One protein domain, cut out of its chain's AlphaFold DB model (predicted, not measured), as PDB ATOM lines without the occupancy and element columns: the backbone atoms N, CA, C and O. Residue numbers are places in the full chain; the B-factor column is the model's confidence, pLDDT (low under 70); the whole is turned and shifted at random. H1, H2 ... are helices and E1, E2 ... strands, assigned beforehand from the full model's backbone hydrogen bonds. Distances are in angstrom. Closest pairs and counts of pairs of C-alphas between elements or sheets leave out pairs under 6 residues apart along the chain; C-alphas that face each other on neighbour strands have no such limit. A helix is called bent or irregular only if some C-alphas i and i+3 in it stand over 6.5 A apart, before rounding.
ATOM      1  N   PHE A  63     -39.781  -7.209 -58.934       90.69
ATOM      2  CA  PHE A  63     -38.773  -7.574 -57.942       90.69
ATOM      3  C   PHE A  63     -37.650  -8.423 -58.548       90.69
ATOM      4  O   PHE A  63     -36.479  -8.134 -58.307       90.69
ATOM      5  N   MET A  64     -37.990  -9.407 -59.382       85.75
ATOM      6  CA  MET A  64     -37.001 -10.233 -60.078       85.75
ATOM      7  C   MET A  64     -36.189  -9.437 -61.103       85.75
ATOM      8  O   MET A  64     -34.973  -9.593 -61.143       85.75
ATOM      9  N   GLU A  65     -36.828  -8.557 -61.878       87.81
ATOM     10  CA  GLU A  65     -36.139  -7.650 -62.809       87.81
ATOM     11  C   GLU A  65     -35.117  -6.773 -62.076       87.81
ATOM     12  O   GLU A  65     -33.960  -6.686 -62.482       87.81
ATOM     13  N   LEU A  66     -35.520  -6.160 -60.955       92.00
ATOM     14  CA  LEU A  66     -34.624  -5.341 -60.138       92.00
ATOM     15  C   LEU A  66     -33.465  -6.167 -59.570       92.00
ATOM     16  O   LEU A  66     -32.330  -5.690 -59.558       92.00
ATOM     17  N   ALA A  67     -33.723  -7.397 -59.122       92.19
ATOM     18  CA  ALA A  67     -32.682  -8.288 -58.622       92.19
ATOM     19  C   ALA A  67     -31.677  -8.667 -59.724       92.19
ATOM     20  O   ALA A  67     -30.473  -8.501 -59.524       92.19
ATOM     21  N   GLN A  68     -32.151  -9.104 -60.895       90.12
ATOM     22  CA  GLN A  68     -31.305  -9.450 -62.047       90.12
ATOM     23  C   GLN A  68     -30.452  -8.265 -62.481       90.12
ATOM     24  O   GLN A  68     -29.228  -8.368 -62.532       90.12
ATOM     25  N   TRP A  69     -31.087  -7.111 -62.665       90.38
ATOM     26  CA  TRP A  69     -30.394  -5.899 -63.066       90.38
ATOM     27  C   TRP A  69     -29.335  -5.466 -62.041       90.38
ATOM     28  O   TRP A  69     -28.246  -5.019 -62.406       90.38
ATOM     29  N   THR A  70     -29.614  -5.637 -60.744       93.31
ATOM     30  CA  THR A  70     -28.637  -5.367 -59.678       93.31
ATOM     31  C   THR A  70     -27.402  -6.252 -59.830       93.31
ATOM     32  O   THR A  70     -26.277  -5.752 -59.774       93.31
ATOM     33  N   VAL A  71     -27.596  -7.556 -60.042       92.62
ATOM     34  CA  VAL A  71     -26.501  -8.520 -60.221       92.62
ATOM     35  C   VAL A  71     -25.681  -8.201 -61.469       92.62
ATOM     36  O   VAL A  71     -24.452  -8.162 -61.397       92.62
ATOM     37  N   GLU A  72     -26.342  -7.934 -62.593       90.00
ATOM     38  CA  GLU A  72     -25.689  -7.553 -63.848       90.00
ATOM     39  C   GLU A  72     -24.873  -6.274 -63.684       90.00
ATOM     40  O   GLU A  72     -23.703  -6.234 -64.061       90.00
ATOM     41  N   THR A  73     -25.445  -5.257 -63.035       90.00
ATOM     42  CA  THR A  73     -24.763  -3.986 -62.772       90.00
ATOM     43  C   THR A  73     -23.527  -4.186 -61.902       90.00
ATOM     44  O   THR A  73     -22.467  -3.636 -62.204       90.00
ATOM     45  N   LEU A  74     -23.617  -4.983 -60.833       92.56
ATOM     46  CA  LEU A  74     -22.461  -5.307 -59.992       92.56
ATOM     47  C   LEU A  74     -21.366  -6.030 -60.790       92.56
ATOM     48  O   LEU A  74     -20.190  -5.690 -60.652       92.56
ATOM     49  N   GLY A  75     -21.752  -6.973 -61.655       90.19
ATOM     50  CA  GLY A  75     -20.836  -7.708 -62.527       90.19
ATOM     51  C   GLY A  75     -20.142  -6.818 -63.562       90.19
ATOM     52  O   GLY A  75     -18.918  -6.831 -63.658       90.19
ATOM     53  N   GLN A  76     -20.904  -6.002 -64.293       88.06
ATOM     54  CA  GLN A  76     -20.393  -5.118 -65.348       88.06
ATOM     55  C   GLN A  76     -19.510  -3.995 -64.798       88.06
ATOM     56  O   GLN A  76     -18.489  -3.656 -65.392       88.06
ATOM     57  N   THR A  77     -19.886  -3.415 -63.655       87.81
ATOM     58  CA  THR A  77     -19.136  -2.306 -63.042       87.81
ATOM     59  C   THR A  77     -17.957  -2.770 -62.186       87.81
ATOM     60  O   THR A  77     -17.193  -1.934 -61.695       87.81
ATOM     61  N   GLY A  78     -17.824  -4.081 -61.947       87.25
ATOM     62  CA  GLY A  78     -16.808  -4.658 -61.065       87.25
ATOM     63  C   GLY A  78     -16.919  -4.198 -59.605       87.25
ATOM     64  O   GLY A  78     -15.957  -4.321 -58.840       87.25
ATOM     65  N   GLN A  79     -18.064  -3.636 -59.203       90.00
ATOM     66  CA  GLN A  79     -18.272  -3.164 -57.840       90.00
ATOM     67  C   GLN A  79     -18.283  -4.343 -56.872       90.00
ATOM     68  O   GLN A  79     -19.151  -5.211 -56.923       90.00
ATOM     69  N   ARG A  80     -17.337  -4.350 -55.929       90.25
ATOM     70  CA  ARG A  80     -17.341  -5.332 -54.843       90.25
ATOM     71  C   ARG A  80     -18.501  -5.036 -53.899       90.25
ATOM     72  O   ARG A  80     -18.557  -3.959 -53.307       90.25
ATOM     73  N   TRP A  81     -19.384  -6.011 -53.729       94.94
ATOM     74  CA  TRP A  81     -20.495  -5.938 -52.790       94.94
ATOM     75  C   TRP A  81     -20.386  -7.066 -51.768       94.94
ATOM     76  O   TRP A  81     -20.430  -8.245 -52.112       94.94
ATOM     77  N   GLN A  82     -20.168  -6.698 -50.506       94.06
ATOM     78  CA  GLN A  82     -19.934  -7.665 -49.442       94.06
ATOM     79  C   GLN A  82     -21.259  -8.136 -48.846       94.06
ATOM     80  O   GLN A  82     -22.010  -7.339 -48.290       94.06
ATOM     81  N   VAL A  83     -21.499  -9.445 -48.902       94.50
ATOM     82  CA  VAL A  83     -22.631 -10.096 -48.240       94.50
ATOM     83  C   VAL A  83     -22.146 -10.744 -46.941       94.50
ATOM     84  O   VAL A  83     -21.258 -11.595 -46.943       94.50
ATOM     85  N   ASN A  84     -22.719 -10.322 -45.813       92.69
ATOM     86  CA  ASN A  84     -22.309 -10.708 -44.455       92.69
ATOM     87  C   ASN A  84     -23.218 -11.779 -43.821       92.69
ATOM     88  O   ASN A  84     -23.159 -12.027 -42.608       92.69
ATOM     89  N   ILE A  85     -24.053 -12.405 -44.646       89.00
ATOM     90  CA  ILE A  85     -24.852 -13.597 -44.356       89.00
ATOM     91  C   ILE A  85     -24.542 -14.663 -45.416       89.00
ATOM     92  O   ILE A  85     -23.967 -14.353 -46.456       89.00
ATOM     93  N   ARG A  86     -24.879 -15.925 -45.165       76.81
ATOM     94  CA  ARG A  86     -24.736 -17.009 -46.150       76.81
ATOM     95  C   ARG A  86     -26.032 -17.829 -46.179       76.81
ATOM     96  O   ARG A  86     -26.673 -17.955 -45.133       76.81
ATOM     97  N   PRO A  87     -26.424 -18.378 -47.340       72.00
ATOM     98  CA  PRO A  87     -27.560 -19.287 -47.412       72.00
ATOM     99  C   PRO A  87     -27.268 -20.550 -46.597       72.00
ATOM    100  O   PRO A  87     -26.110 -20.953 -46.455       72.00
ATOM    101  N   ALA A  88     -28.318 -21.165 -46.051       68.81
ATOM    102  CA  ALA A  88     -28.241 -22.365 -45.220       68.81
ATOM    103  C   ALA A  88     -27.189 -22.280 -44.091       68.81
ATOM    104  O   ALA A  88     -26.634 -23.300 -43.676       68.81
ATOM    105  N   GLN A  89     -26.921 -21.071 -43.567       62.81
ATOM    106  CA  GLN A  89     -26.054 -20.890 -42.397       62.81
ATOM    107  C   GLN A  89     -26.550 -21.690 -41.210       62.81
ATOM    108  O   GLN A  89     -25.754 -22.140 -40.386       62.81
ATOM    109  N   VAL A  90     -27.871 -21.837 -41.115       64.06
ATOM    110  CA  VAL A  90     -28.499 -22.468 -39.975       64.06
ATOM    111  C   VAL A  90     -29.578 -23.433 -40.425       64.06
ATOM    112  O   VAL A  90     -30.332 -23.180 -41.358       64.06
ATOM    113  N   SER A  91     -29.663 -24.559 -39.723       64.56
ATOM    114  CA  SER A  91     -30.805 -25.458 -39.848       64.56
ATOM    115  C   SER A  91     -32.073 -24.719 -39.413       64.56
ATOM    116  O   SER A  91     -32.091 -24.154 -38.318       64.56
ATOM    117  N   ALA A  92     -33.133 -24.772 -40.227       63.16
ATOM    118  CA  ALA A  92     -34.453 -24.189 -39.953       63.16
ATOM    119  C   ALA A  92     -35.220 -24.899 -38.809       63.16
ATOM    120  O   ALA A  92     -36.442 -25.019 -38.823       63.16
ATOM    121  N   GLN A  93     -34.507 -25.409 -37.806       70.44
ATOM    122  CA  GLN A  93     -35.089 -25.989 -36.607       70.44
ATOM    123  C   GLN A  93     -35.554 -24.873 -35.676       70.44
ATOM    124  O   GLN A  93     -34.755 -24.059 -35.211       70.44
ATOM    125  N   THR A  94     -36.838 -24.888 -35.326       68.62
ATOM    126  CA  THR A  94     -37.465 -23.926 -34.408       68.62
ATOM    127  C   THR A  94     -36.708 -23.780 -33.081       68.62
ATOM    128  O   THR A  94     -36.617 -22.677 -32.553       68.62
ATOM    129  N   ALA A  95     -36.089 -24.856 -32.580       70.88
ATOM    130  CA  ALA A  95     -35.282 -24.842 -31.356       70.88
ATOM    131  C   ALA A  95     -34.081 -23.876 -31.412       70.88
ATOM    132  O   ALA A  95     -33.660 -23.365 -30.377       70.88
ATOM    133  N   ARG A  96     -33.545 -23.589 -32.608       79.94
ATOM    134  CA  ARG A  96     -32.435 -22.642 -32.804       79.94
ATOM    135  C   ARG A  96     -32.890 -21.204 -33.040       79.94
ATOM    136  O   ARG A  96     -32.068 -20.299 -32.923       79.94
ATOM    137  N   ALA A  97     -34.170 -20.973 -33.341       85.88
ATOM    138  CA  ALA A  97     -34.683 -19.643 -33.672       85.88
ATOM    139  C   ALA A  97     -34.429 -18.625 -32.547       85.88
ATOM    140  O   ALA A  97     -34.019 -17.505 -32.825       85.88
ATOM    141  N   ASP A  98     -34.609 -19.024 -31.283       89.38
ATOM    142  CA  ASP A  98     -34.446 -18.137 -30.121       89.38
ATOM    143  C   ASP A  98     -32.985 -17.730 -29.918       89.38
ATOM    144  O   ASP A  98     -32.696 -16.557 -29.682       89.38
ATOM    145  N   GLN A  99     -32.068 -18.693 -30.047       89.94
ATOM    146  CA  GLN A  99     -30.634 -18.448 -29.935       89.94
ATOM    147  C   GLN A  99     -30.162 -17.499 -31.042       89.94
ATOM    148  O   GLN A  99     -29.540 -16.479 -30.755       89.94
ATOM    149  N   LEU A 100     -30.517 -17.782 -32.298       90.50
ATOM    150  CA  LEU A 100     -30.153 -16.931 -33.432       90.50
ATOM    151  C   LEU A 100     -30.771 -15.544 -33.328       90.50
ATOM    152  O   LEU A 100     -30.113 -14.552 -33.628       90.50
ATOM    153  N   ALA A 101     -32.031 -15.460 -32.904       92.50
ATOM    154  CA  ALA A 101     -32.680 -14.184 -32.672       92.50
ATOM    155  C   ALA A 101     -31.901 -13.376 -31.631       92.50
ATOM    156  O   ALA A 101     -31.677 -12.193 -31.852       92.50
ATOM    157  N   ALA A 102     -31.423 -13.991 -30.543       93.06
ATOM    158  CA  ALA A 102     -30.581 -13.312 -29.560       93.06
ATOM    159  C   ALA A 102     -29.228 -12.856 -30.148       93.06
ATOM    160  O   ALA A 102     -28.841 -11.702 -29.951       93.06
ATOM    161  N   GLU A 103     -28.551 -13.712 -30.916       93.06
ATOM    162  CA  GLU A 103     -27.273 -13.399 -31.576       93.06
ATOM    163  C   GLU A 103     -27.409 -12.233 -32.565       93.06
ATOM    164  O   GLU A 103     -26.672 -11.247 -32.482       93.06
ATOM    165  N   TYR A 104     -28.388 -12.294 -33.472       94.69
ATOM    166  CA  TYR A 104     -28.642 -11.224 -34.436       94.69
ATOM    167  C   TYR A 104     -29.135  -9.957 -33.757       94.69
ATOM    168  O   TYR A 104     -28.707  -8.869 -34.126       94.69
ATOM    169  N   ARG A 105     -29.968 -10.068 -32.722       95.06
ATOM    170  CA  ARG A 105     -30.393  -8.916 -31.926       95.06
ATOM    171  C   ARG A 105     -29.207  -8.181 -31.309       95.06
ATOM    172  O   ARG A 105     -29.176  -6.949 -31.344       95.06
ATOM    173  N   GLN A 106     -28.237  -8.921 -30.771       95.19
ATOM    174  CA  GLN A 106     -26.998  -8.360 -30.240       95.19
ATOM    175  C   GLN A 106     -26.146  -7.747 -31.356       95.19
ATOM    176  O   GLN A 106     -25.753  -6.588 -31.243       95.19
ATOM    177  N   ARG A 107     -25.915  -8.485 -32.452       94.88
ATOM    178  CA  ARG A 107     -25.149  -8.028 -33.626       94.88
ATOM    179  C   ARG A 107     -25.713  -6.741 -34.229       94.88
ATOM    180  O   ARG A 107     -24.956  -5.864 -34.626       94.88
ATOM    181  N   PHE A 108     -27.033  -6.630 -34.286       95.94
ATOM    182  CA  PHE A 108     -27.761  -5.483 -34.819       95.94
ATOM    183  C   PHE A 108     -27.900  -4.332 -33.820       95.94
ATOM    184  O   PHE A 108     -28.326  -3.245 -34.201       95.94
ATOM    185  N   GLY A 109     -27.550  -4.536 -32.548       95.56
ATOM    186  CA  GLY A 109     -27.657  -3.501 -31.522       95.56
ATOM    187  C   GLY A 109     -29.098  -3.165 -31.129       95.56
ATOM    188  O   GLY A 109     -29.359  -2.074 -30.619       95.56
ATOM    189  N   TRP A 110     -30.052  -4.084 -31.325       95.56
ATOM    190  CA  TRP A 110     -31.447  -3.864 -30.935       95.56
ATOM    191  C   TRP A 110     -31.648  -4.070 -29.426       95.56
ATOM    192  O   TRP A 110     -32.021  -5.141 -28.931       95.56
ATOM    193  N   ASN A 111     -31.376  -3.005 -28.673       92.62
ATOM    194  CA  ASN A 111     -31.435  -2.965 -27.213       92.62
ATOM    195  C   ASN A 111     -32.446  -1.923 -26.692       92.62
ATOM    196  O   ASN A 111     -33.108  -1.211 -27.453       92.62
ATOM    197  N   ALA A 112     -32.590  -1.838 -25.365       90.75
ATOM    198  CA  ALA A 112     -33.534  -0.921 -24.727       90.75
ATOM    199  C   ALA A 112     -33.251   0.561 -25.039       90.75
ATOM    200  O   ALA A 112     -34.199   1.308 -25.272       90.75
ATOM    201  N   ALA A 113     -31.978   0.968 -25.103       93.94
ATOM    202  CA  ALA A 113     -31.598   2.343 -25.428       93.94
ATOM    203  C   ALA A 113     -31.986   2.700 -26.873       93.94
ATOM    204  O   ALA A 113     -32.605   3.738 -27.107       93.94
ATOM    205  N   GLN A 114     -31.725   1.801 -27.829       95.25
ATOM    206  CA  GLN A 114     -32.128   1.994 -29.224       95.25
ATOM    207  C   GLN A 114     -33.653   2.116 -29.367       95.25
ATOM    208  O   GLN A 114     -34.147   3.003 -30.068       95.25
ATOM    209  N   ARG A 115     -34.422   1.273 -28.663       94.31
ATOM    210  CA  ARG A 115     -35.892   1.369 -28.649       94.31
ATOM    211  C   ARG A 115     -36.393   2.663 -28.021       94.31
ATOM    212  O   ARG A 115     -37.368   3.231 -28.509       94.31
ATOM    213  N   GLN A 116     -35.734   3.141 -26.969       93.69
ATOM    214  CA  GLN A 116     -36.077   4.404 -26.324       93.69
ATOM    215  C   GLN A 116     -35.864   5.597 -27.267       93.69
ATOM    216  O   GLN A 116     -36.731   6.463 -27.345       93.69
ATOM    217  N   GLN A 117     -34.774   5.619 -28.040       95.50
ATOM    218  CA  GLN A 117     -34.524   6.667 -29.045       95.50
ATOM    219  C   GLN A 117     -35.606   6.719 -30.137       95.50
ATOM    220  O   GLN A 117     -35.957   7.791 -30.641       95.50
ATOM    221  N   LEU A 118     -36.152   5.555 -30.492       95.19
ATOM    222  CA  LEU A 118     -37.190   5.401 -31.511       95.19
ATOM    223  C   LEU A 118     -38.612   5.501 -30.939       95.19
ATOM    224  O   LEU A 118     -39.583   5.392 -31.691       95.19
ATOM    225  N   ALA A 119     -38.768   5.686 -29.623       93.19
ATOM    226  CA  ALA A 119     -40.061   5.647 -28.949       93.19
ATOM    227  C   ALA A 119     -41.072   6.599 -29.606       93.19
ATOM    228  O   ALA A 119     -40.803   7.774 -29.846       93.19
ATOM    229  N   GLY A 120     -42.255   6.069 -29.929       89.12
ATOM    230  CA  GLY A 120     -43.311   6.825 -30.610       89.12
ATOM    231  C   GLY A 120     -43.089   7.062 -32.110       89.12
ATOM    232  O   GLY A 120     -43.951   7.672 -32.737       89.12
ATOM    233  N   LYS A 121     -42.001   6.553 -32.705       92.50
ATOM    234  CA  LYS A 121     -41.636   6.753 -34.119       92.50
ATOM    235  C   LYS A 121     -41.569   5.417 -34.881       92.50
ATOM    236  O   LYS A 121     -40.493   4.990 -35.294       92.50
ATOM    237  N   PRO A 122     -42.701   4.721 -35.095       90.06
ATOM    238  CA  PRO A 122     -42.692   3.374 -35.665       90.06
ATOM    239  C   PRO A 122     -42.192   3.320 -37.120       90.06
ATOM    240  O   PRO A 122     -41.542   2.351 -37.496       90.06
ATOM    241  N   HIS A 123     -42.410   4.369 -37.923       89.19
ATOM    242  CA  HIS A 123     -41.835   4.455 -39.272       89.19
ATOM    243  C   HIS A 123     -40.305   4.589 -39.248       89.19
ATOM    244  O   HIS A 123     -39.625   3.969 -40.059       89.19
ATOM    245  N   GLU A 124     -39.750   5.346 -38.297       92.56
ATOM    246  CA  GLU A 124     -38.294   5.450 -38.131       92.56
ATOM    247  C   GLU A 124     -37.695   4.140 -37.615       92.56
ATOM    248  O   GLU A 124     -36.609   3.759 -38.042       92.56
ATOM    249  N   ALA A 125     -38.425   3.398 -36.775       94.81
ATOM    250  CA  ALA A 125     -38.020   2.055 -36.371       94.81
ATOM    251  C   ALA A 125     -37.956   1.089 -37.564       94.81
ATOM    252  O   ALA A 125     -36.994   0.333 -37.679       94.81
ATOM    253  N   PHE A 126     -38.922   1.151 -38.489       94.19
ATOM    254  CA  PHE A 126     -38.857   0.368 -39.724       94.19
ATOM    255  C   PHE A 126     -37.638   0.746 -40.578       94.19
ATOM    256  O   PHE A 126     -36.884  -0.132 -40.991       94.19
ATOM    257  N   LYS A 127     -37.391   2.047 -40.795       93.75
ATOM    258  CA  LYS A 127     -36.210   2.515 -41.543       93.75
ATOM    259  C   LYS A 127     -34.901   2.069 -40.889       93.75
ATOM    260  O   LYS A 127     -33.963   1.714 -41.597       93.75
ATOM    261  N   TRP A 128     -34.830   2.084 -39.556       96.50
ATOM    262  CA  TRP A 128     -33.671   1.599 -38.804       96.50
ATOM    263  C   TRP A 128     -33.427   0.112 -39.073       96.50
ATOM    264  O   TRP A 128     -32.331  -0.250 -39.497       96.50
ATOM    265  N   TRP A 129     -34.458  -0.726 -38.931       97.31
ATOM    266  CA  TRP A 129     -34.362  -2.162 -39.206       97.31
ATOM    267  C   TRP A 129     -33.919  -2.449 -40.635       97.31
ATOM    268  O   TRP A 129     -32.997  -3.234 -40.846       97.31
ATOM    269  N   ARG A 130     -34.520  -1.755 -41.606       96.62
ATOM    270  CA  ARG A 130     -34.130  -1.856 -43.012       96.62
ATOM    271  C   ARG A 130     -32.659  -1.523 -43.214       96.62
ATOM    272  O   ARG A 130     -31.951  -2.324 -43.804       96.62
ATOM    273  N   ARG A 131     -32.166  -0.400 -42.684       96.12
ATOM    274  CA  ARG A 131     -30.743  -0.027 -42.801       96.12
ATOM    275  C   ARG A 131     -29.814  -1.065 -42.186       96.12
ATOM    276  O   ARG A 131     -28.779  -1.372 -42.767       96.12
ATOM    277  N   VAL A 132     -30.171  -1.604 -41.024       97.12
ATOM    278  CA  VAL A 132     -29.357  -2.619 -40.351       97.12
ATOM    279  C   VAL A 132     -29.308  -3.913 -41.161       97.12
ATOM    280  O   VAL A 132     -28.227  -4.473 -41.334       97.12
ATOM    281  N   ILE A 133     -30.431  -4.354 -41.725       97.31
ATOM    282  CA  ILE A 133     -30.482  -5.529 -42.604       97.31
ATOM    283  C   ILE A 133     -29.701  -5.274 -43.894       97.31
ATOM    284  O   ILE A 133     -28.842  -6.073 -44.261       97.31
ATOM    285  N   GLU A 134     -29.911  -4.127 -44.533       97.38
ATOM    286  CA  GLU A 134     -29.203  -3.746 -45.753       97.38
ATOM    287  C   GLU A 134     -27.682  -3.626 -45.544       97.38
ATOM    288  O   GLU A 134     -26.904  -4.027 -46.407       97.38
ATOM    289  N   SER A 135     -27.228  -3.203 -44.357       96.00
ATOM    290  CA  SER A 135     -25.796  -3.186 -44.000       96.00
ATOM    291  C   SER A 135     -25.139  -4.575 -43.982       96.00
ATOM    292  O   SER A 135     -23.914  -4.688 -43.961       96.00
ATOM    293  N   GLN A 136     -25.933  -5.650 -44.018       96.19
ATOM    294  CA  GLN A 136     -25.435  -7.015 -44.181       96.19
ATOM    295  C   GLN A 136     -25.226  -7.406 -45.654       96.19
ATOM    296  O   GLN A 136     -24.928  -8.568 -45.929       96.19
ATOM    297  N   GLY A 137     -25.365  -6.463 -46.590       95.75
ATOM    298  CA  GLY A 137     -25.248  -6.695 -48.030       95.75
ATOM    299  C   GLY A 137     -26.543  -7.176 -48.684       95.75
ATOM    300  O   GLY A 137     -26.491  -7.728 -49.781       95.75
ATOM    301  N   ILE A 138     -27.683  -6.993 -48.013       96.56
ATOM    302  CA  ILE A 138     -29.010  -7.415 -48.479       96.56
ATOM    303  C   ILE A 138     -29.689  -6.257 -49.202       96.56
ATOM    304  O   ILE A 138     -29.676  -5.131 -48.719       96.56
ATOM    305  N   PHE A 139     -30.326  -6.524 -50.336       97.50
ATOM    306  CA  PHE A 139     -31.126  -5.537 -51.055       97.50
ATOM    307  C   PHE A 139     -32.585  -5.619 -50.606       97.50
ATOM    308  O   PHE A 139     -33.245  -6.623 -50.849       97.50
ATOM    309  N   CYS A 140     -33.106  -4.583 -49.950       97.00
ATOM    310  CA  CYS A 140     -34.504  -4.556 -49.515       97.00
ATOM    311  C   CYS A 140     -35.335  -3.632 -50.408       97.00
ATOM    312  O   CYS A 140     -34.957  -2.479 -50.600       97.00
ATOM    313  N   PHE A 141     -36.499  -4.091 -50.863       95.25
ATOM    314  CA  PHE A 141     -37.451  -3.338 -51.683       95.25
ATOM    315  C   PHE A 141     -38.802  -3.193 -50.993       95.25
ATOM    316  O   PHE A 141     -39.205  -4.037 -50.191       95.25
ATOM    317  N   GLU A 142     -39.533  -2.143 -51.355       92.81
ATOM    318  CA  GLU A 142     -40.905  -1.927 -50.905       92.81
ATOM    319  C   GLU A 142     -41.853  -1.715 -52.085       92.81
ATOM    320  O   GLU A 142     -41.928  -0.632 -52.666       92.81
ATOM    321  N   MET A 143     -42.641  -2.728 -52.429       90.31
ATOM    322  CA  MET A 143     -43.567  -2.680 -53.568       90.31
ATOM    323  C   MET A 143     -44.958  -3.184 -53.162       90.31
ATOM    324  O   MET A 143     -45.106  -3.803 -52.108       90.31
ATOM    325  N   PRO A 144     -46.018  -2.853 -53.915       86.69
ATOM    326  CA  PRO A 144     -47.369  -3.161 -53.490       86.69
ATOM    327  C   PRO A 144     -47.710  -4.622 -53.794       86.69
ATOM    328  O   PRO A 144     -47.716  -5.022 -54.953       86.69
ATOM    329  N   LEU A 145     -48.058  -5.396 -52.773       81.56
ATOM    330  CA  LEU A 145     -48.561  -6.771 -52.898       81.56
ATOM    331  C   LEU A 145     -50.019  -6.835 -52.430       81.56
ATOM    332  O   LEU A 145     -50.444  -5.972 -51.650       81.56
ATOM    333  N   ASP A 146     -50.793  -7.830 -52.875       78.69
ATOM    334  CA  ASP A 146     -52.073  -8.114 -52.215       78.69
ATOM    335  C   ASP A 146     -51.787  -8.814 -50.871       78.69
ATOM    336  O   ASP A 146     -51.301  -9.948 -50.869       78.69
ATOM    337  N   PRO A 147     -52.101  -8.182 -49.720       70.44
ATOM    338  CA  PRO A 147     -51.874  -8.779 -48.404       70.44
ATOM    339  C   PRO A 147     -52.668 -10.071 -48.148       70.44
ATOM    340  O   PRO A 147     -52.348 -10.778 -47.191       70.44
ATOM    341  N   LYS A 148     -53.687 -10.392 -48.962       69.25
ATOM    342  CA  LYS A 148     -54.385 -11.689 -48.928       69.25
ATOM    343  C   LYS A 148     -53.557 -12.828 -49.517       69.25
ATOM    344  O   LYS A 148     -53.840 -13.986 -49.226       69.25
ATOM    345  N   GLU A 149     -52.582 -12.516 -50.362       69.50
ATOM    346  CA  GLU A 149     -51.752 -13.515 -51.034       69.50
ATOM    347  C   GLU A 149     -50.423 -13.670 -50.316       69.50
ATOM    348  O   GLU A 149     -50.100 -14.761 -49.848       69.50
ATOM    349  N   THR A 150     -49.692 -12.562 -50.190       74.12
ATOM    350  CA  THR A 150     -48.369 -12.532 -49.579       74.12
ATOM    351  C   THR A 150     -48.045 -11.141 -49.030       74.12
ATOM    352  O   THR A 150     -48.568 -10.116 -49.480       74.12
ATOM    353  N   ARG A 151     -47.187 -11.097 -48.011       76.06
ATOM    354  CA  ARG A 151     -46.761  -9.853 -47.353       76.06
ATOM    355  C   ARG A 151     -45.319  -9.479 -47.687       76.06
ATOM    356  O   ARG A 151     -44.956  -8.317 -47.491       76.06
ATOM    357  N   GLY A 152     -44.538 -10.408 -48.228       85.44
ATOM    358  CA  GLY A 152     -43.132 -10.228 -48.553       85.44
ATOM    359  C   GLY A 152     -42.586 -11.376 -49.397       85.44
ATOM    360  O   GLY A 152     -43.312 -12.295 -49.762       85.44
ATOM    361  N   ALA A 153     -41.319 -11.270 -49.772       86.06
ATOM    362  CA  ALA A 153     -40.592 -12.343 -50.438       86.06
ATOM    363  C   ALA A 153     -39.094 -12.223 -50.157       86.06
ATOM    364  O   ALA A 153     -38.576 -11.115 -49.998       86.06
ATOM    365  N   ALA A 154     -38.387 -13.345 -50.193       87.81
ATOM    366  CA  ALA A 154     -36.939 -13.428 -50.102       87.81
ATOM    367  C   ALA A 154     -36.363 -14.164 -51.321       87.81
ATOM    368  O   ALA A 154     -36.942 -15.122 -51.826       87.81
ATOM    369  N   LEU A 155     -35.203 -13.729 -51.809       87.19
ATOM    370  CA  LEU A 155     -34.542 -14.318 -52.974       87.19
ATOM    371  C   LEU A 155     -33.026 -14.313 -52.786       87.19
ATOM    372  O   LEU A 155     -32.438 -13.278 -52.490       87.19
ATOM    373  N   TRP A 156     -32.389 -15.451 -53.049       86.12
ATOM    374  CA  TRP A 156     -30.961 -15.511 -53.361       86.12
ATOM    375  C   TRP A 156     -30.768 -15.605 -54.874       86.12
ATOM    376  O   TRP A 156     -31.259 -16.544 -55.495       86.12
ATOM    377  N   LEU A 157     -30.023 -14.666 -55.460       87.31
ATOM    378  CA  LEU A 157     -29.672 -14.668 -56.882       87.31
ATOM    379  C   LEU A 157     -28.172 -14.417 -57.053       87.31
ATOM    380  O   LEU A 157     -27.662 -13.380 -56.635       87.31
ATOM    381  N   ASN A 158     -27.464 -15.369 -57.667       86.88
ATOM    382  CA  ASN A 158     -26.023 -15.303 -57.954       86.88
ATOM    383  C   ASN A 158     -25.167 -14.877 -56.742       86.88
ATOM    384  O   ASN A 158     -24.245 -14.075 -56.867       86.88
ATOM    385  N   GLY A 159     -25.493 -15.393 -55.552       86.88
ATOM    386  CA  GLY A 159     -24.789 -15.075 -54.304       86.88
ATOM    387  C   GLY A 159     -25.191 -13.752 -53.642       86.88
ATOM    388  O   GLY A 159     -24.618 -13.403 -52.610       86.88
ATOM    389  N   TYR A 160     -26.184 -13.037 -54.177       92.62
ATOM    390  CA  TYR A 160     -26.723 -11.809 -53.595       92.62
ATOM    391  C   TYR A 160     -28.125 -12.039 -53.000       92.62
ATOM    392  O   TYR A 160     -28.965 -12.660 -53.654       92.62
ATOM    393  N   PRO A 161     -28.391 -11.567 -51.768       93.69
ATOM    394  CA  PRO A 161     -29.694 -11.693 -51.126       93.69
ATOM    395  C   PRO A 161     -30.591 -10.467 -51.340       93.69
ATOM    396  O   PRO A 161     -30.158  -9.320 -51.199       93.69
ATOM    397  N   PHE A 162     -31.873 -10.719 -51.584       94.69
ATOM    398  CA  PHE A 162     -32.900  -9.720 -51.854       94.69
ATOM    399  C   PHE A 162     -34.140  -9.985 -50.984       94.69
ATOM    400  O   PHE A 162     -34.531 -11.135 -50.797       94.69
ATOM    401  N   ILE A 163     -34.766  -8.928 -50.466       94.69
ATOM    402  CA  ILE A 163     -36.028  -8.973 -49.714       94.69
ATOM    403  C   ILE A 163     -37.016  -7.993 -50.339       94.69
ATOM    404  O   ILE A 163     -36.671  -6.842 -50.594       94.69
ATOM    405  N   LEU A 164     -38.265  -8.407 -50.494       93.25
ATOM    406  CA  LEU A 164     -39.403  -7.561 -50.816       93.25
ATOM    407  C   LEU A 164     -40.345  -7.479 -49.610       93.25
ATOM    408  O   LEU A 164     -40.687  -8.494 -49.013       93.25
ATOM    409  N   VAL A 165     -40.814  -6.274 -49.285       91.25
ATOM    410  CA  VAL A 165     -41.843  -6.028 -48.262       91.25
ATOM    411  C   VAL A 165     -43.024  -5.285 -48.884       91.25
ATOM    412  O   VAL A 165     -42.840  -4.342 -49.657       91.25
ATOM    413  N   ASN A 166     -44.251  -5.668 -48.527       86.69
ATOM    414  CA  ASN A 166     -45.452  -4.984 -49.000       86.69
ATOM    415  C   ASN A 166     -45.553  -3.543 -48.455       86.69
ATOM    416  O   ASN A 166     -45.516  -3.327 -47.242       86.69
ATOM    417  N   HIS A 167     -45.746  -2.556 -49.340       79.69
ATOM    418  CA  HIS A 167     -45.929  -1.147 -48.958       79.69
ATOM    419  C   HIS A 167     -47.376  -0.639 -48.994       79.69
ATOM    420  O   HIS A 167     -47.617   0.485 -48.550       79.69
ATOM    421  N   ARG A 168     -48.342  -1.394 -49.549       65.31
ATOM    422  CA  ARG A 168     -49.709  -0.900 -49.861       65.31
ATOM    423  C   ARG A 168     -50.593  -0.615 -48.631       65.31
ATOM    424  O   ARG A 168     -51.745  -0.231 -48.784       65.31
ATOM    425  N   ASP A 169     -50.022  -0.795 -47.445       53.00
ATOM    426  CA  ASP A 169     -50.505  -0.538 -46.087       53.00
ATOM    427  C   ASP A 169     -52.025  -0.519 -45.873       53.00
ATOM    428  O   ASP A 169     -52.707   0.507 -45.807       53.00
ATOM    429  N   LEU A 170     -52.512  -1.731 -45.636       48.12
ATOM    430  CA  LEU A 170     -53.515  -2.013 -44.620       48.12
ATOM    431  C   LEU A 170     -52.865  -2.358 -43.261       48.12
ATOM    432  O   LEU A 170     -53.569  -2.502 -42.260       48.12
ATOM    433  N   GLU A 171     -51.535  -2.481 -43.215       56.06
ATOM    434  CA  GLU A 171     -50.767  -2.766 -42.009       56.06
ATOM    435  C   GLU A 171     -50.220  -1.471 -41.384       56.06
ATOM    436  O   GLU A 171     -50.454  -0.362 -41.852       56.06
ATOM    437  N   ALA A 172     -49.574  -1.584 -40.230       74.56
ATOM    438  CA  ALA A 172     -48.845  -0.483 -39.615       74.56
ATOM    439  C   ALA A 172     -47.350  -0.808 -39.693       74.56
ATOM    440  O   ALA A 172     -46.985  -1.979 -39.764       74.56
ATOM    441  N   ALA A 173     -46.469   0.190 -39.568       85.75
ATOM    442  CA  ALA A 173     -45.016  -0.020 -39.581       85.75
ATOM    443  C   ALA A 173     -44.494  -1.216 -38.729       85.75
ATOM    444  O   ALA A 173     -43.579  -1.887 -39.191       85.75
ATOM    445  N   PRO A 174     -45.070  -1.568 -37.556       88.12
ATOM    446  CA  PRO A 174     -44.730  -2.805 -36.839       88.12
ATOM    447  C   PRO A 174     -44.960  -4.119 -37.607       88.12
ATOM    448  O   PRO A 174     -44.174  -5.046 -37.451       88.12
ATOM    449  N   GLY A 175     -46.015  -4.216 -38.422       85.00
ATOM    450  CA  GLY A 175     -46.270  -5.383 -39.280       85.00
ATOM    451  C   GLY A 175     -45.193  -5.519 -40.352       85.00
ATOM    452  O   GLY A 175     -44.562  -6.561 -40.475       85.00
ATOM    453  N   ARG A 176     -44.845  -4.404 -41.000       88.38
ATOM    454  CA  ARG A 176     -43.737  -4.354 -41.962       88.38
ATOM    455  C   ARG A 176     -42.378  -4.706 -41.349       88.38
ATOM    456  O   ARG A 176     -41.570  -5.340 -42.016       88.38
ATOM    457  N   ILE A 177     -42.112  -4.305 -40.099       93.69
ATOM    458  CA  ILE A 177     -40.900  -4.722 -39.365       93.69
ATOM    459  C   ILE A 177     -40.892  -6.242 -39.192       93.69
ATOM    460  O   ILE A 177     -39.865  -6.871 -39.433       93.69
ATOM    461  N   PHE A 178     -42.026  -6.826 -38.796       90.12
ATOM    462  CA  PHE A 178     -42.154  -8.272 -38.647       90.12
ATOM    463  C   PHE A 178     -41.888  -8.997 -39.968       90.12
ATOM    464  O   PHE A 178     -41.020  -9.861 -39.997       90.12
ATOM    465  N   THR A 179     -42.546  -8.594 -41.059       87.88
ATOM    466  CA  THR A 179     -42.322  -9.172 -42.393       87.88
ATOM    467  C   THR A 179     -40.856  -9.082 -42.802       87.88
ATOM    468  O   THR A 179     -40.259 -10.078 -43.175       87.88
ATOM    469  N   LEU A 180     -40.231  -7.912 -42.669       93.62
ATOM    470  CA  LEU A 180     -38.824  -7.727 -43.022       93.62
ATOM    471  C   LEU A 180     -37.892  -8.696 -42.263       93.62
ATOM    472  O   LEU A 180     -36.957  -9.246 -42.843       93.62
ATOM    473  N   LEU A 181     -38.145  -8.908 -40.970       94.19
ATOM    474  CA  LEU A 181     -37.376  -9.834 -40.133       94.19
ATOM    475  C   LEU A 181     -37.688 -11.305 -40.425       94.19
ATOM    476  O   LEU A 181     -36.810 -12.154 -40.282       94.19
ATOM    477  N   HIS A 182     -38.922 -11.592 -40.824       89.19
ATOM    478  CA  HIS A 182     -39.373 -12.908 -41.251       89.19
ATOM    479  C   HIS A 182     -38.678 -13.315 -42.560       89.19
ATOM    480  O   HIS A 182     -38.010 -14.346 -42.602       89.19
ATOM    481  N   GLU A 183     -38.685 -12.448 -43.576       90.19
ATOM    482  CA  GLU A 183     -37.956 -12.684 -44.832       90.19
ATOM    483  C   GLU A 183     -36.440 -12.790 -44.611       90.19
ATOM    484  O   GLU A 183     -35.758 -13.623 -45.211       90.19
ATOM    485  N   PHE A 184     -35.887 -11.999 -43.685       93.50
ATOM    486  CA  PHE A 184     -34.491 -12.148 -43.275       93.50
ATOM    487  C   PHE A 184     -34.204 -13.540 -42.689       93.50
ATOM    488  O   PHE A 184     -33.168 -14.134 -42.995       93.50
ATOM    489  N   ALA A 185     -35.117 -14.082 -41.877       89.19
ATOM    490  CA  ALA A 185     -34.992 -15.427 -41.323       89.19
ATOM    491  C   ALA A 185     -34.976 -16.499 -42.424       89.19
ATOM    492  O   ALA A 185     -34.206 -17.460 -42.333       89.19
ATOM    493  N   HIS A 186     -35.764 -16.322 -43.490       85.75
ATOM    494  CA  HIS A 186     -35.695 -17.192 -44.662       85.75
ATOM    495  C   HIS A 186     -34.338 -17.112 -45.355       85.75
ATOM    496  O   HIS A 186     -33.749 -18.155 -45.620       85.75
ATOM    497  N   LEU A 187     -33.771 -15.919 -45.561       87.12
ATOM    498  CA  LEU A 187     -32.459 -15.796 -46.212       87.12
ATOM    499  C   LEU A 187     -31.332 -16.534 -45.475       87.12
ATOM    500  O   LEU A 187     -30.457 -17.101 -46.127       87.12
ATOM    501  N   ILE A 188     -31.338 -16.538 -44.138       87.38
ATOM    502  CA  ILE A 188     -30.281 -17.183 -43.334       87.38
ATOM    503  C   ILE A 188     -30.495 -18.694 -43.130       87.38
ATOM    504  O   ILE A 188     -29.562 -19.398 -42.734       87.38
ATOM    505  N   SER A 189     -31.706 -19.204 -43.380       77.12
ATOM    506  CA  SER A 189     -32.076 -20.608 -43.131       77.12
ATOM    507  C   SER A 189     -32.336 -21.422 -44.400       77.12
ATOM    508  O   SER A 189     -32.127 -22.636 -44.404       77.12
ATOM    509  N   ALA A 190     -32.752 -20.777 -45.489       67.31
ATOM    510  CA  ALA A 190     -33.040 -21.433 -46.753       67.31
ATOM    511  C   ALA A 190     -31.765 -21.739 -47.549       67.31
ATOM    512  O   ALA A 190     -30.754 -21.036 -47.460       67.31
ATOM    513  N   LYS A 191     -31.836 -22.800 -48.357       59.12
ATOM    514  CA  LYS A 191     -30.891 -23.031 -49.459       59.12
ATOM    515  C   LYS A 191     -31.186 -22.019 -50.580       59.12
ATOM    516  O   LYS A 191     -32.269 -21.443 -50.603       59.12
ATOM    517  N   GLU A 192     -30.225 -21.784 -51.470       55.47
ATOM    518  CA  GLU A 192     -30.356 -20.833 -52.588       55.47
ATOM    519  C   GLU A 192     -31.676 -21.013 -53.369       55.47
ATOM    520  O   GLU A 192     -32.121 -22.141 -53.587       55.47
ATOM    521  N   GLY A 193     -32.301 -19.903 -53.781       52.81
ATOM    522  CA  GLY A 193     -33.609 -19.878 -54.445       52.81
ATOM    523  C   GLY A 193     -34.525 -18.758 -53.935       52.81
ATOM    524  O   GLY A 193     -34.122 -17.944 -53.099       52.81
ATOM    525  N   ILE A 194     -35.754 -18.707 -54.460       53.09
ATOM    526  CA  ILE A 194     -36.826 -17.836 -53.951       53.09
ATOM    527  C   ILE A 194     -37.526 -18.546 -52.794       53.09
ATOM    528  O   ILE A 194     -37.892 -19.714 -52.906       53.09
ATOM    529  N   VAL A 195     -37.769 -17.817 -51.712       59.97
ATOM    530  CA  VAL A 195     -38.703 -18.204 -50.658       59.97
ATOM    531  C   VAL A 195     -39.785 -17.133 -50.610       59.97
ATOM    532  O   VAL A 195     -39.492 -15.976 -50.321       59.97
ATOM    533  N   CYS A 196     -41.021 -17.503 -50.938       53.78
ATOM    534  CA  CYS A 196     -42.176 -16.630 -50.748       53.78
ATOM    535  C   CYS A 196     -43.161 -17.330 -49.822       53.78
ATOM    536  O   CYS A 196     -43.653 -18.409 -50.167       53.78
ATOM    537  N   ASP A 197     -43.502 -16.689 -48.706       51.12
ATOM    538  CA  ASP A 197     -44.636 -17.109 -47.892       51.12
ATOM    539  C   ASP A 197     -45.928 -16.855 -48.687       51.12
ATOM    540  O   ASP A 197     -46.399 -15.723 -48.861       51.12
ATOM    541  N   PHE A 198     -46.468 -17.936 -49.239       47.50
ATOM    542  CA  PHE A 198     -47.853 -18.009 -49.666       47.50
ATOM    543  C   PHE A 198     -48.561 -18.939 -48.696       47.50
ATOM    544  O   PHE A 198     -48.161 -20.088 -48.511       47.50
ATOM    545  N   HIS A 199     -49.668 -18.465 -48.139       41.62
ATOM    546  CA  HIS A 199     -50.536 -19.259 -47.286       41.62
ATOM    547  C   HIS A 199     -50.872 -20.620 -47.949       41.62
ATOM    548  O   HIS A 199     -51.664 -20.661 -48.896       41.62
ATOM    549  N   GLY A 200     -50.309 -21.731 -47.440       36.25
ATOM    550  CA  GLY A 200     -50.902 -23.069 -47.599       36.25
ATOM    551  C   GLY A 200     -50.132 -24.217 -48.279       36.25
ATOM    552  O   GLY A 200     -50.807 -25.170 -48.655       36.25
ATOM    553  N   ALA A 201     -48.797 -24.224 -48.420       36.31
ATOM    554  CA  ALA A 201     -48.091 -25.440 -48.886       36.31
ATOM    555  C   ALA A 201     -47.508 -26.275 -47.728       36.31
ATOM    556  O   ALA A 201     -46.628 -25.799 -47.008       36.31
ATOM    557  N   PRO A 202     -47.928 -27.541 -47.558       34.69
ATOM    558  CA  PRO A 202     -47.233 -28.487 -46.702       34.69
ATOM    559  C   PRO A 202     -45.989 -29.018 -47.429       34.69
ATOM    560  O   PRO A 202     -46.080 -29.816 -48.358       34.69
ATOM    561  N   HIS A 203     -44.811 -28.589 -46.989       41.56
ATOM    562  CA  HIS A 203     -43.559 -29.302 -47.236       41.56
ATOM    563  C   HIS A 203     -43.096 -29.949 -45.927       41.56
ATOM    564  O   HIS A 203     -43.244 -29.344 -44.864       41.56
ATOM    565  N   ASP A 204     -42.477 -31.133 -46.001       39.81
ATOM    566  CA  ASP A 204     -41.940 -31.892 -44.850       39.81
ATOM    567  C   ASP A 204     -40.927 -31.103 -43.986       39.81
ATOM    568  O   ASP A 204     -40.532 -31.550 -42.915       39.81
ATOM    569  N   HIS A 205     -40.512 -29.914 -44.435       53.81
ATOM    570  CA  HIS A 205     -39.640 -28.979 -43.727       53.81
ATOM    571  C   HIS A 205     -40.165 -27.545 -43.865       53.81
ATOM    572  O   HIS A 205     -39.483 -26.690 -44.421       53.81
ATOM    573  N   ASN A 206     -41.393 -27.288 -43.412       63.69
ATOM    574  CA  ASN A 206     -41.968 -25.946 -43.424       63.69
ATOM    575  C   ASN A 206     -41.068 -24.959 -42.626       63.69
ATOM    576  O   ASN A 206     -40.964 -25.116 -41.406       63.69
ATOM    577  N   PRO A 207     -40.408 -23.965 -43.262       71.44
ATOM    578  CA  PRO A 207     -39.547 -23.003 -42.568       71.44
ATOM    579  C   PRO A 207     -40.340 -21.901 -41.842       71.44
ATOM    580  O   PRO A 207     -39.768 -21.183 -41.019       71.44
ATOM    581  N   GLU A 208     -41.649 -21.790 -42.084       74.50
ATOM    582  CA  GLU A 208     -42.518 -20.747 -41.527       74.50
ATOM    583  C   GLU A 208     -42.507 -20.675 -39.990       74.50
ATOM    584  O   GLU A 208     -42.389 -19.578 -39.434       74.50
ATOM    585  N   PRO A 209     -42.575 -21.794 -39.232       77.56
ATOM    586  CA  PRO A 209     -42.527 -21.727 -37.773       77.56
ATOM    587  C   PRO A 209     -41.188 -21.195 -37.256       77.56
ATOM    588  O   PRO A 209     -41.148 -20.513 -36.232       77.56
ATOM    589  N   PHE A 210     -40.086 -21.490 -37.954       82.94
ATOM    590  CA  PHE A 210     -38.774 -20.940 -37.625       82.94
ATOM    591  C   PHE A 210     -38.729 -19.432 -37.899       82.94
ATOM    592  O   PHE A 210     -38.355 -18.677 -37.000       82.94
ATOM    593  N   ALA A 211     -39.154 -18.990 -39.087       83.06
ATOM    594  CA  ALA A 211     -39.124 -17.582 -39.482       83.06
ATOM    595  C   ALA A 211     -40.011 -16.709 -38.581       83.06
ATOM    596  O   ALA A 211     -39.556 -15.695 -38.045       83.06
ATOM    597  N   ASN A 212     -41.234 -17.167 -38.300       82.06
ATOM    598  CA  ASN A 212     -42.153 -16.502 -37.378       82.06
ATOM    599  C   ASN A 212     -41.570 -16.381 -35.966       82.06
ATOM    600  O   ASN A 212     -41.608 -15.305 -35.359       82.06
ATOM    601  N   ARG A 213     -40.987 -17.468 -35.445       86.31
ATOM    602  CA  ARG A 213     -40.374 -17.470 -34.113       86.31
ATOM    603  C   ARG A 213     -39.157 -16.551 -34.054       86.31
ATOM    604  O   ARG A 213     -39.044 -15.770 -33.111       86.31
ATOM    605  N   PHE A 214     -38.289 -16.589 -35.064       90.56
ATOM    606  CA  PHE A 214     -37.127 -15.708 -35.167       90.56
ATOM    607  C   PHE A 214     -37.545 -14.229 -35.168       90.56
ATOM    608  O   PHE A 214     -37.076 -13.451 -34.331       90.56
ATOM    609  N   ALA A 215     -38.478 -13.850 -36.049       90.38
ATOM    610  CA  ALA A 215     -38.956 -12.475 -36.193       90.38
ATOM    611  C   ALA A 215     -39.650 -11.948 -34.924       90.38
ATOM    612  O   ALA A 215     -39.493 -10.781 -34.557       90.38
ATOM    613  N   ALA A 216     -40.375 -12.804 -34.200       90.81
ATOM    614  CA  ALA A 216     -40.964 -12.443 -32.912       90.81
ATOM    615  C   ALA A 216     -39.893 -12.240 -31.822       90.81
ATOM    616  O   ALA A 216     -39.888 -11.220 -31.125       90.81
ATOM    617  N   ARG A 217     -38.966 -13.196 -31.684       92.56
ATOM    618  CA  ARG A 217     -37.957 -13.230 -30.611       92.56
ATOM    619  C   ARG A 217     -36.912 -12.134 -30.719       92.56
ATOM    620  O   ARG A 217     -36.456 -11.615 -29.696       92.56
ATOM    621  N   ILE A 218     -36.554 -11.746 -31.941       94.44
ATOM    622  CA  ILE A 218     -35.594 -10.662 -32.154       94.44
ATOM    623  C   ILE A 218     -36.181  -9.316 -31.692       94.44
ATOM    624  O   ILE A 218     -35.460  -8.481 -31.145       94.44
ATOM    625  N   LEU A 219     -37.501  -9.126 -31.813       94.38
ATOM    626  CA  LEU A 219     -38.194  -7.922 -31.350       94.38
ATOM    627  C   LEU A 219     -38.421  -7.921 -29.836       94.38
ATOM    628  O   LEU A 219     -38.177  -6.898 -29.185       94.38
ATOM    629  N   VAL A 220     -38.890  -9.048 -29.288       93.62
ATOM    630  CA  VAL A 220     -39.347  -9.169 -27.897       93.62
ATOM    631  C   VAL A 220     -38.896 -10.488 -27.285       93.62
ATOM    632  O   VAL A 220     -39.262 -11.565 -27.754       93.62
TER     633      VAL A 220
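What this domain is: This is residues 63 to 220 of the 350 residues of the protein "ImmA/IrrE family metallo-endopeptidase" of Verrucomicrobia subdivision 3 bacterium (UniProt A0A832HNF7). What would a first look show? A small three-stranded sheet has H4 and H5 over one face and the first part of H1 over the other, while H6 packs on H5 away from the sheet, with H2 beside H6. Residues 73 to 80, of which 73 to 77 belong to H1, stick out. What are the parts, and how large is the whole? The printed part has 158 residues, with named elements in the order H1 H2 H3 H4 E1 E2 E3 H5 H6, mostly helix, and a mixed sheet in the order E1 E3 E2. It is compact, with a radius of gyration of the C-alphas of 15.3 A and spans of 43 by 38 by 31 A.

How they stand to each other: What is H1 on? H1, residues 63 to 77, is on the sheet of E1, residues 139 to 143, E3, residues 160 to 166, and E2, residues 152 to 157, at a height of 9.1 A; the closest C-alphas of H1 and E3 are those of Ala 67 and Phe 162, 6.9 A. How do the strands pair? E1 and E3 are parallel, with N 141 and O 163 2.8 A apart; the hairpin E2 and E3 is antiparallel, with N 155 and O 162 2.9 A apart. What is on the opposite face? H4, residues 122 to 134, and H5, residues 173 to 189, are there at heights of 10.5 A and 8.5 A: three layers, helices on both faces of a sheet. They touch at a shallow tilt of 18 degrees, the same way, the closest C-alphas being those of Phe 126 and Ile 177, 5.5 A. Which helices are not on the sheet? H6, residues 208 to 219, touches H5 at a steep tilt of 57 degrees, opposite ways, closest at the C-alphas of Leu 181 and Ala 215, 5.0 A. H2, residues 94 to 107, touches H6 at a shallow tilt of 34 degrees, only just short of steep, closest at the C-alphas of Thr 94 and Phe 210, 4.6 A. H3, residues 112 to 117, touches no helix but is near H4.

Where its parts are: Where do the first and last elements lie? H1 begins at C-alpha 63, (-38.773, -7.574, -57.942), and H6 ends at C-alpha 219, (-38.194, -7.922, -31.350). Which elements are long? H5 measures 24.6 A from first to last C-alpha, H1 21.0 A, E3 20.5 A and H2 20.1 A. Are the helix backbones even? Each O i to N i+4 pair is within hydrogen-bond range in H1, H3, H4 and H5, against 8 of 10 in H2 and 7 of 8 in H6; H2 is only just irregular, C-alphas 95 and 98 being 6.9 A apart.

The domain as a whole: Is it unbroken? The printed part has no cut; the links H1 to H2 and H5 to H6 are long, with 16 and 18 residues. Where is confidence low? Mean pLDDT of the printed part is 83.2, with 29 residues under 70, among them 190 to 206.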